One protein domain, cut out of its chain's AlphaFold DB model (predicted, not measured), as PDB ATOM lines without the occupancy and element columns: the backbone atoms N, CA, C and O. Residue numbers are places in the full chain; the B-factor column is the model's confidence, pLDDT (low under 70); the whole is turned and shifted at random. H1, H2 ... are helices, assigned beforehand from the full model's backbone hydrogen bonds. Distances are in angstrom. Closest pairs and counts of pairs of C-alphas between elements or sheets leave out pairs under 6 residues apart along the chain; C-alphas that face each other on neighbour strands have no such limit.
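What this domain is: This is residues 68 to 135 of the 354 residues of an uncharacterized protein of Leptidea sinapis (UniProt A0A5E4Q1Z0). One long helix, H1, has a curled lead-in, residues 68 to 78, at its first end and a short turn of helix, H2, just past its last end; from there a long loop, residues 109 to 135, swings out and folds back toward that end. The printed part has 68 residues, with two named helices, H1 then H2, and no named strand; it is all helix by class, with under half of the residues in named elements. It is extended, with a radius of gyration of the C-alphas of 18.3 A and spans of 54 by 27 by 19 A.

How they stand to each other: H1, residues 79 to 102, and H2, residues 104 to 108, are close but not clearly touching; their closest C-alphas, those of Arg 100 and Phe 107, are 6.7 A apart. In both, each O i to N i+4 pair is within hydrogen-bond range.

Where its parts are: H1 begins at C-alpha 79 (-28.796, -11.309, 19.205) and spans 34.5 A. H2 ends at C-alpha 108 (-56.416, 17.496, 23.004).

The domain as a whole: The farthest C-alphas, those of Ser 78 and Thr 119, are 54.3 A apart. The printed part has no cut, and the H1 to H2 link is tight. Residues 109 to 126 have pLDDT under 70.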
ATOM      1  N   TYR A  68     -41.072  -9.355  22.486       94.12
ATOM      2  CA  TYR A  68     -41.190  -9.775  21.098       94.12
ATOM      3  C   TYR A  68     -42.529 -10.473  20.895       94.12
ATOM      4  O   TYR A  68     -43.062 -11.087  21.817       94.12
ATOM      5  N   HIS A  69     -43.063 -10.378  19.680       93.12
ATOM      6  CA  HIS A  69     -44.273 -11.101  19.318       93.12
ATOM      7  C   HIS A  69     -44.017 -12.605  19.356       93.12
ATOM      8  O   HIS A  69     -42.984 -13.061  18.866       93.12
ATOM      9  N   ASP A  70     -44.968 -13.356  19.902       92.00
ATOM     10  CA  ASP A  70     -44.946 -14.819  19.906       92.00
ATOM     11  C   ASP A  70     -45.483 -15.357  18.570       92.00
ATOM     12  O   ASP A  70     -46.547 -15.963  18.481       92.00
ATOM     13  N   ASP A  71     -44.770 -15.015  17.498       94.31
ATOM     14  CA  ASP A  71     -45.073 -15.406  16.125       94.31
ATOM     15  C   ASP A  71     -43.795 -15.942  15.448       94.31
ATOM     16  O   ASP A  71     -42.761 -15.267  15.490       94.31
ATOM     17  N   PRO A  72     -43.821 -17.121  14.795       92.38
ATOM     18  CA  PRO A  72     -42.620 -17.739  14.229       92.38
ATOM     19  C   PRO A  72     -41.828 -16.858  13.252       92.38
ATOM     20  O   PRO A  72     -40.611 -17.023  13.140       92.38
ATOM     21  N   PHE A  73     -42.487 -15.936  12.543       93.56
ATOM     22  CA  PHE A  73     -41.834 -15.017  11.615       93.56
ATOM     23  C   PHE A  73     -41.211 -13.812  12.337       93.56
ATOM     24  O   PHE A  73     -40.139 -13.345  11.945       93.56
ATOM     25  N   LEU A  74     -41.845 -13.323  13.407       94.31
ATOM     26  CA  LEU A  74     -41.417 -12.127  14.147       94.31
ATOM     27  C   LEU A  74     -40.482 -12.414  15.337       94.31
ATOM     28  O   LEU A  74     -39.818 -11.492  15.825       94.31
ATOM     29  N   ILE A  75     -40.378 -13.664  15.798       93.75
ATOM     30  CA  ILE A  75     -39.472 -14.035  16.893       93.75
ATOM     31  C   ILE A  75     -38.002 -13.861  16.455       93.75
ATOM     32  O   ILE A  75     -37.548 -14.446  15.464       93.75
ATOM     33  N   PRO A  76     -37.182 -13.098  17.202       94.56
ATOM     34  CA  PRO A  76     -35.799 -12.850  16.819       94.56
ATOM     35  C   PRO A  76     -34.897 -14.069  17.064       94.56
ATOM     36  O   PRO A  76     -34.603 -14.445  18.199       94.56
ATOM     37  N   GLN A  77     -34.350 -14.616  15.978       91.25
ATOM     38  CA  GLN A  77     -33.476 -15.799  15.992       91.25
ATOM     39  C   GLN A  77     -32.005 -15.512  16.356       91.25
ATOM     40  O   GLN A  77     -31.237 -16.437  16.606       91.25
ATOM     41  N   SER A  78     -31.573 -14.246  16.387       93.94
ATOM     42  CA  SER A  78     -30.184 -13.862  16.688       93.94
ATOM     43  C   SER A  78     -30.111 -12.646  17.610       93.94
ATOM     44  O   SER A  78     -31.030 -11.828  17.647       93.94
ATOM     45  N   ASN A  79     -29.000 -12.479  18.337       91.62
ATOM     46  CA  ASN A  79     -28.796 -11.309  19.205       91.62
ATOM     47  C   ASN A  79     -28.792  -9.988  18.422       91.62
ATOM     48  O   ASN A  79     -29.276  -8.974  18.921       91.62
ATOM     49  N   TYR A  80     -28.306 -10.015  17.179       93.62
ATOM     50  CA  TYR A  80     -28.396  -8.874  16.275       93.62
ATOM     51  C   TYR A  80     -29.858  -8.500  15.995       93.62
ATOM     52  O   TYR A  80     -30.232  -7.347  16.187       93.62
ATOM     53  N   ARG A  81     -30.708  -9.475  15.626       93.94
ATOM     54  CA  ARG A  81     -32.143  -9.231  15.395       93.94
ATOM     55  C   ARG A  81     -32.869  -8.797  16.665       93.94
ATOM     56  O   ARG A  81     -33.668  -7.875  16.595       93.94
ATOM     57  N   LYS A  82     -32.542  -9.382  17.825       93.12
ATOM     58  CA  LYS A  82     -33.061  -8.947  19.136       93.12
ATOM     59  C   LYS A  82     -32.827  -7.449  19.347       93.12
ATOM     60  O   LYS A  82     -33.765  -6.707  19.624       93.12
ATOM     61  N   ARG A  83     -31.583  -6.997  19.155       93.19
ATOM     62  CA  ARG A  83     -31.219  -5.576  19.252       93.19
ATOM     63  C   ARG A  83     -31.936  -4.728  18.202       93.19
ATOM     64  O   ARG A  83     -32.493  -3.695  18.553       93.19
ATOM     65  N   ALA A  84     -31.926  -5.158  16.942       94.81
ATOM     66  CA  ALA A  84     -32.536  -4.415  15.846       94.81
ATOM     67  C   ALA A  84     -34.044  -4.226  16.059       94.81
ATOM     68  O   ALA A  84     -34.509  -3.097  16.033       94.81
ATOM     69  N   TYR A  85     -34.794  -5.291  16.356       95.19
ATOM     70  CA  TYR A  85     -36.247  -5.224  16.550       95.19
ATOM     71  C   TYR A  85     -36.629  -4.347  17.743       95.19
ATOM     72  O   TYR A  85     -37.528  -3.518  17.628       95.19
ATOM     73  N   ALA A  86     -35.914  -4.478  18.864       94.19
ATOM     74  CA  ALA A  86     -36.162  -3.664  20.047       94.19
ATOM     75  C   ALA A  86     -35.909  -2.164  19.782       94.19
ATOM     76  O   ALA A  86     -36.750  -1.328  20.113       94.19
ATOM     77  N   LEU A  87     -34.795  -1.827  19.119       94.12
ATOM     78  CA  LEU A  87     -34.482  -0.445  18.741       94.12
ATOM     79  C   LEU A  87     -35.438   0.105  17.674       94.12
ATOM     80  O   LEU A  87     -35.821   1.266  17.758       94.12
ATOM     81  N   SER A  88     -35.864  -0.706  16.702       95.50
ATOM     82  CA  SER A  88     -36.842  -0.301  15.685       95.50
ATOM     83  C   SER A  88     -38.212   0.006  16.295       95.50
ATOM     84  O   SER A  88     -38.807   1.029  15.964       95.50
ATOM     85  N   ALA A  89     -38.695  -0.831  17.218       94.94
ATOM     86  CA  ALA A  89     -39.949  -0.580  17.929       94.94
ATOM     87  C   ALA A  89     -39.870   0.692  18.791       94.94
ATOM     88  O   ALA A  89     -40.814   1.480  18.842       94.94
ATOM     89  N   GLU A  90     -38.734   0.927  19.451       95.12
ATOM     90  CA  GLU A  90     -38.502   2.155  20.214       95.12
ATOM     91  C   GLU A  90     -38.412   3.399  19.319       95.12
ATOM     92  O   GLU A  90     -39.011   4.422  19.643       95.12
ATOM     93  N   ALA A  91     -37.751   3.310  18.162       96.06
ATOM     94  CA  ALA A  91     -37.696   4.393  17.183       96.06
ATOM     95  C   ALA A  91     -39.092   4.760  16.651       96.06
ATOM     96  O   ALA A  91     -39.416   5.941  16.560       96.06
ATOM     97  N   GLY A  92     -39.945   3.767  16.378       97.12
ATOM     98  CA  GLY A  92     -41.345   4.001  16.007       97.12
ATOM     99  C   GLY A  92     -42.137   4.720  17.104       97.12
ATOM    100  O   GLY A  92     -42.852   5.679  16.817       97.12
ATOM    101  N   ARG A  93     -41.955   4.327  18.375       95.31
ATOM    102  CA  ARG A  93     -42.562   5.030  19.523       95.31
ATOM    103  C   ARG A  93     -42.086   6.480  19.634       95.31
ATOM    104  O   ARG A  93     -42.905   7.356  19.890       95.31
ATOM    105  N   LYS A  94     -40.797   6.747  19.410       94.06
ATOM    106  CA  LYS A  94     -40.248   8.113  19.399       94.06
ATOM    107  C   LYS A  94     -40.810   8.957  18.264       94.06
ATOM    108  O   LYS A  94     -41.176  10.099  18.501       94.06
ATOM    109  N   ALA A  95     -40.916   8.397  17.061       96.69
ATOM    110  CA  ALA A  95     -41.528   9.088  15.929       96.69
ATOM    111  C   ALA A  95     -42.993   9.445  16.226       96.69
ATOM    112  O   ALA A  95     -43.409  10.575  15.993       96.69
ATOM    113  N   ALA A  96     -43.757   8.521  16.818       95.69
ATOM    114  CA  ALA A  96     -45.126   8.795  17.247       95.69
ATOM    115  C   ALA A  96     -45.201   9.868  18.349       95.69
ATOM    116  O   ALA A  96     -46.069  10.734  18.292       95.69
ATOM    117  N   ALA A  97     -44.287   9.845  19.326       92.88
ATOM    118  CA  ALA A  97     -44.201  10.873  20.364       92.88
ATOM    119  C   ALA A  97     -43.869  12.253  19.776       92.88
ATOM    120  O   ALA A  97     -44.499  13.235  20.148       92.88
ATOM    121  N   TRP A  98     -42.956  12.315  18.806       92.69
ATOM    122  CA  TRP A  98     -42.633  13.549  18.093       92.69
ATOM    123  C   TRP A  98     -43.848  14.102  17.333       92.69
ATOM    124  O   TRP A  98     -44.179  15.270  17.494       92.69
ATOM    125  N   ILE A  99     -44.580  13.255  16.591       95.38
ATOM    126  CA  ILE A  99     -45.830  13.650  15.906       95.38
ATOM    127  C   ILE A  99     -46.863  14.179  16.912       95.38
ATOM    128  O   ILE A  99     -47.560  15.153  16.631       95.38
ATOM    129  N   ARG A 100     -46.972  13.533  18.081       92.56
ATOM    130  CA  ARG A 100     -47.872  13.960  19.157       92.56
ATOM    131  C   ARG A 100     -47.533  15.357  19.661       92.56
ATOM    132  O   ARG A 100     -48.445  16.155  19.864       92.56
ATOM    133  N   ASP A 101     -46.255  15.616  19.895       91.56
ATOM    134  CA  ASP A 101     -45.793  16.882  20.455       91.56
ATOM    135  C   ASP A 101     -45.926  18.014  19.413       91.56
ATOM    136  O   ASP A 101     -46.484  19.066  19.725       91.56
ATOM    137  N   GLU A 102     -45.558  17.758  18.151       92.94
ATOM    138  CA  GLU A 102     -45.675  18.714  17.036       92.94
ATOM    139  C   GLU A 102     -47.134  19.089  16.728       92.94
ATOM    140  O   GLU A 102     -47.478  20.251  16.515       92.94
ATOM    141  N   HIS A 103     -48.033  18.103  16.743       92.00
ATOM    142  CA  HIS A 103     -49.455  18.298  16.470       92.00
ATOM    143  C   HIS A 103     -50.310  18.185  17.736       92.00
ATOM    144  O   HIS A 103     -51.383  17.580  17.718       92.00
ATOM    145  N   SER A 104     -49.853  18.795  18.833       89.56
ATOM    146  CA  SER A 104     -50.481  18.724  20.166       89.56
ATOM    147  C   SER A 104     -51.990  19.024  20.187       89.56
ATOM    148  O   SER A 104     -52.741  18.401  20.946       89.56
ATOM    149  N   SER A 105     -52.467  19.909  19.308       88.44
ATOM    150  CA  SER A 105     -53.889  20.248  19.158       88.44
ATOM    151  C   SER A 105     -54.766  19.040  18.805       88.44
ATOM    152  O   SER A 105     -55.886  18.927  19.306       88.44
ATOM    153  N   LEU A 106     -54.252  18.085  18.020       87.00
ATOM    154  CA  LEU A 106     -54.969  16.859  17.653       87.00
ATOM    155  C   LEU A 106     -55.159  15.926  18.856       87.00
ATOM    156  O   LEU A 106     -56.176  15.244  18.968       87.00
ATOM    157  N   PHE A 107     -54.213  15.950  19.794       83.50
ATOM    158  CA  PHE A 107     -54.185  15.087  20.979       83.50
ATOM    159  C   PHE A 107     -54.867  15.725  22.198       83.50
ATOM    160  O   PHE A 107     -54.753  15.225  23.315       83.50
ATOM    161  N   THR A 108     -55.609  16.815  21.979       73.12
ATOM    162  CA  THR A 108     -56.416  17.496  23.004       73.12
ATOM    163  C   THR A 108     -57.865  16.978  23.034       73.12
ATOM    164  O   THR A 108     -58.580  17.159  24.022       73.12
ATOM    165  N   THR A 109     -58.319  16.303  21.966       67.38
ATOM    166  CA  THR A 109     -59.719  15.879  21.804       67.38
ATOM    167  C   THR A 109     -60.056  14.676  22.682       67.38
ATOM    168  O   THR A 109     -59.469  13.605  22.568       67.38
ATOM    169  N   ARG A 110     -61.078  14.839  23.525       60.44
ATOM    170  CA  ARG A 110     -61.521  13.856  24.523       60.44
ATOM    171  C   ARG A 110     -62.837  13.181  24.135       60.44
ATOM    172  O   ARG A 110     -63.753  13.071  24.943       60.44
ATOM    173  N   GLN A 111     -62.949  12.773  22.873       52.22
ATOM    174  CA  GLN A 111     -64.163  12.166  22.324       52.22
ATOM    175  C   GLN A 111     -64.258  10.679  22.677       52.22
ATOM    176  O   GLN A 111     -63.865   9.813  21.906       52.22
ATOM    177  N   TRP A 112     -64.836  10.385  23.834       48.84
ATOM    178  CA  TRP A 112     -65.645   9.176  23.999       48.84
ATOM    179  C   TRP A 112     -66.740   9.433  25.039       48.84
ATOM    180  O   TRP A 112     -66.856   8.737  26.035       48.84
ATOM    181  N   ASP A 113     -67.522  10.490  24.848       48.50
ATOM    182  CA  ASP A 113     -68.858  10.541  25.440       48.50
ATOM    183  C   ASP A 113     -69.833  10.248  24.292       48.50
ATOM    184  O   ASP A 113     -69.805  10.962  23.284       48.50
ATOM    185  N   PRO A 114     -70.650   9.178  24.348       53.06
ATOM    186  CA  PRO A 114     -71.654   8.950  23.321       53.06
ATOM    187  C   PRO A 114     -72.609  10.161  23.269       53.06
ATOM    188  O   PRO A 114     -72.955  10.683  24.332       53.06
ATOM    189  N   PRO A 115     -73.099  10.577  22.081       54.47
ATOM    190  CA  PRO A 115     -73.841  11.835  21.881       54.47
ATOM    191  C   PRO A 115     -75.069  12.057  22.784       54.47
ATOM    192  O   PRO A 115     -75.574  13.168  22.873       54.47
ATOM    193  N   MET A 116     -75.566  11.009  23.451       54.88
ATOM    194  CA  MET A 116     -76.726  11.049  24.350       54.88
ATOM    195  C   MET A 116     -76.393  10.997  25.853       54.88
ATOM    196  O   MET A 116     -77.314  11.059  26.664       54.88
ATOM    197  N   LYS A 117     -75.123  10.885  26.269       51.34
ATOM    198  CA  LYS A 117     -74.730  10.907  27.693       51.34
ATOM    199  C   LYS A 117     -73.880  12.139  28.002       51.34
ATOM    200  O   LYS A 117     -72.695  12.036  28.269       51.34
ATOM    201  N   MET A 118     -74.516  13.309  28.019       47.12
ATOM    202  CA  MET A 118     -73.907  14.569  28.486       47.12
ATOM    203  C   MET A 118     -73.780  14.672  30.022       47.12
ATOM    204  O   MET A 118     -73.392  15.716  30.535       47.12
ATOM    205  N   THR A 119     -74.118  13.621  30.777       44.19
ATOM    206  CA  THR A 119     -74.309  13.694  32.240       44.19
ATOM    207  C   THR A 119     -73.483  12.686  33.032       44.19
ATOM    208  O   THR A 119     -73.852  12.312  34.143       44.19
ATOM    209  N   THR A 120     -72.351  12.232  32.500       48.41
ATOM    210  CA  THR A 120     -71.325  11.595  33.328       48.41
ATOM    211  C   THR A 120     -70.148  12.554  33.477       48.41
ATOM    212  O   THR A 120     -69.554  12.916  32.470       48.41
ATOM    213  N   PRO A 121     -69.758  12.956  34.704       48.78
ATOM    214  CA  PRO A 121     -68.546  13.755  34.927       48.78
ATOM    215  C   PRO A 121     -67.264  12.960  34.612       48.78
ATOM    216  O   PRO A 121     -66.163  13.499  34.674       48.78
ATOM    217  N   TYR A 122     -67.408  11.676  34.267       46.41
ATOM    218  CA  TYR A 122     -66.342  10.751  33.909       46.41
ATOM    219  C   TYR A 122     -65.849  11.002  32.497       46.41
ATOM    220  O   TYR A 122     -66.106  10.289  31.538       46.41
ATOM    221  N   PHE A 123     -65.070  12.053  32.431       51.72
ATOM    222  CA  PHE A 123     -63.922  12.183  31.580       51.72
ATOM    223  C   PHE A 123     -63.215  10.831  31.319       51.72
ATOM    224  O   PHE A 123     -62.805  10.158  32.259       51.72
ATOM    225  N   ASN A 124     -63.024  10.451  30.047       53.34
ATOM    226  CA  ASN A 124     -62.458   9.148  29.624       53.34
ATOM    227  C   ASN A 124     -61.052   8.806  30.169       53.34
ATOM    228  O   ASN A 124     -60.569   7.693  29.980       53.34
ATOM    229  N   ALA A 125     -60.414   9.754  30.857       57.12
ATOM    230  CA  ALA A 125     -59.210   9.583  31.658       57.12
ATOM    231  C   ALA A 125     -59.234  10.595  32.823       57.12
ATOM    232  O   ALA A 125     -58.523  11.598  32.787       57.12
ATOM    233  N   ASP A 126     -60.118  10.397  33.806       62.38
ATOM    234  CA  ASP A 126     -59.986  11.014  35.135       62.38
ATOM    235  C   ASP A 126     -59.279  10.016  36.066       62.38
ATOM    236  O   ASP A 126     -59.847   8.952  36.342       62.38
ATOM    237  N   PRO A 127     -58.038  10.283  36.509       74.31
ATOM    238  CA  PRO A 127     -57.271  11.522  36.349       74.31
ATOM    239  C   PRO A 127     -56.567  11.657  34.993       74.31
ATOM    240  O   PRO A 127     -56.181  10.665  34.366       74.31
ATOM    241  N   ARG A 128     -56.329  12.912  34.578       74.56
ATOM    242  CA  ARG A 128     -55.462  13.235  33.435       74.56
ATOM    243  C   ARG A 128     -54.095  12.589  33.655       74.56
ATOM    244  O   ARG A 128     -53.481  12.763  34.704       74.56
ATOM    245  N   ILE A 129     -53.616  11.859  32.652       83.00
ATOM    246  CA  ILE A 129     -52.316  11.190  32.713       83.00
ATOM    247  C   ILE A 129     -51.274  12.082  32.036       83.00
ATOM    248  O   ILE A 129     -51.095  12.027  30.819       83.00
ATOM    249  N   ASP A 130     -50.570  12.890  32.828       82.81
ATOM    250  CA  ASP A 130     -49.590  13.859  32.313       82.81
ATOM    251  C   ASP A 130     -48.432  13.207  31.546       82.81
ATOM    252  O   ASP A 130     -47.902  13.800  30.613       82.81
ATOM    253  N   ALA A 131     -48.103  11.946  31.845       84.88
ATOM    254  CA  ALA A 131     -47.067  11.196  31.132       84.88
ATOM    255  C   ALA A 131     -47.349  11.013  29.624       84.88
ATOM    256  O   ALA A 131     -46.412  10.841  28.844       84.88
ATOM    257  N   PHE A 132     -48.620  11.043  29.203       84.81
ATOM    258  CA  PHE A 132     -49.006  10.917  27.792       84.81
ATOM    259  C   PHE A 132     -49.432  12.236  27.154       84.81
ATOM    260  O   PHE A 132     -49.692  12.256  25.948       84.81
ATOM    261  N   ALA A 133     -49.484  13.321  27.929       86.00
ATOM    262  CA  ALA A 133     -49.797  14.633  27.396       86.00
ATOM    263  C   ALA A 133     -48.681  15.115  26.446       86.00
ATOM    264  O   ALA A 133     -47.511  14.771  26.652       86.00
ATOM    265  N   PRO A 134     -49.022  15.902  25.410       90.06
ATOM    266  CA  PRO A 134     -48.024  16.563  24.580       90.06
ATOM    267  C   PRO A 134     -47.111  17.453  25.425       90.06
ATOM    268  O   PRO A 134     -47.585  18.161  26.320       90.06
ATOM    269  N   LYS A 135     -45.808  17.423  25.140       88.31
ATOM    270  CA  LYS A 135     -44.838  18.316  25.788       88.31
ATOM    271  C   LYS A 135     -44.835  19.689  25.099       88.31
ATOM    272  O   LYS A 135     -45.019  19.740  23.884       88.31
TER     273      LYS A 135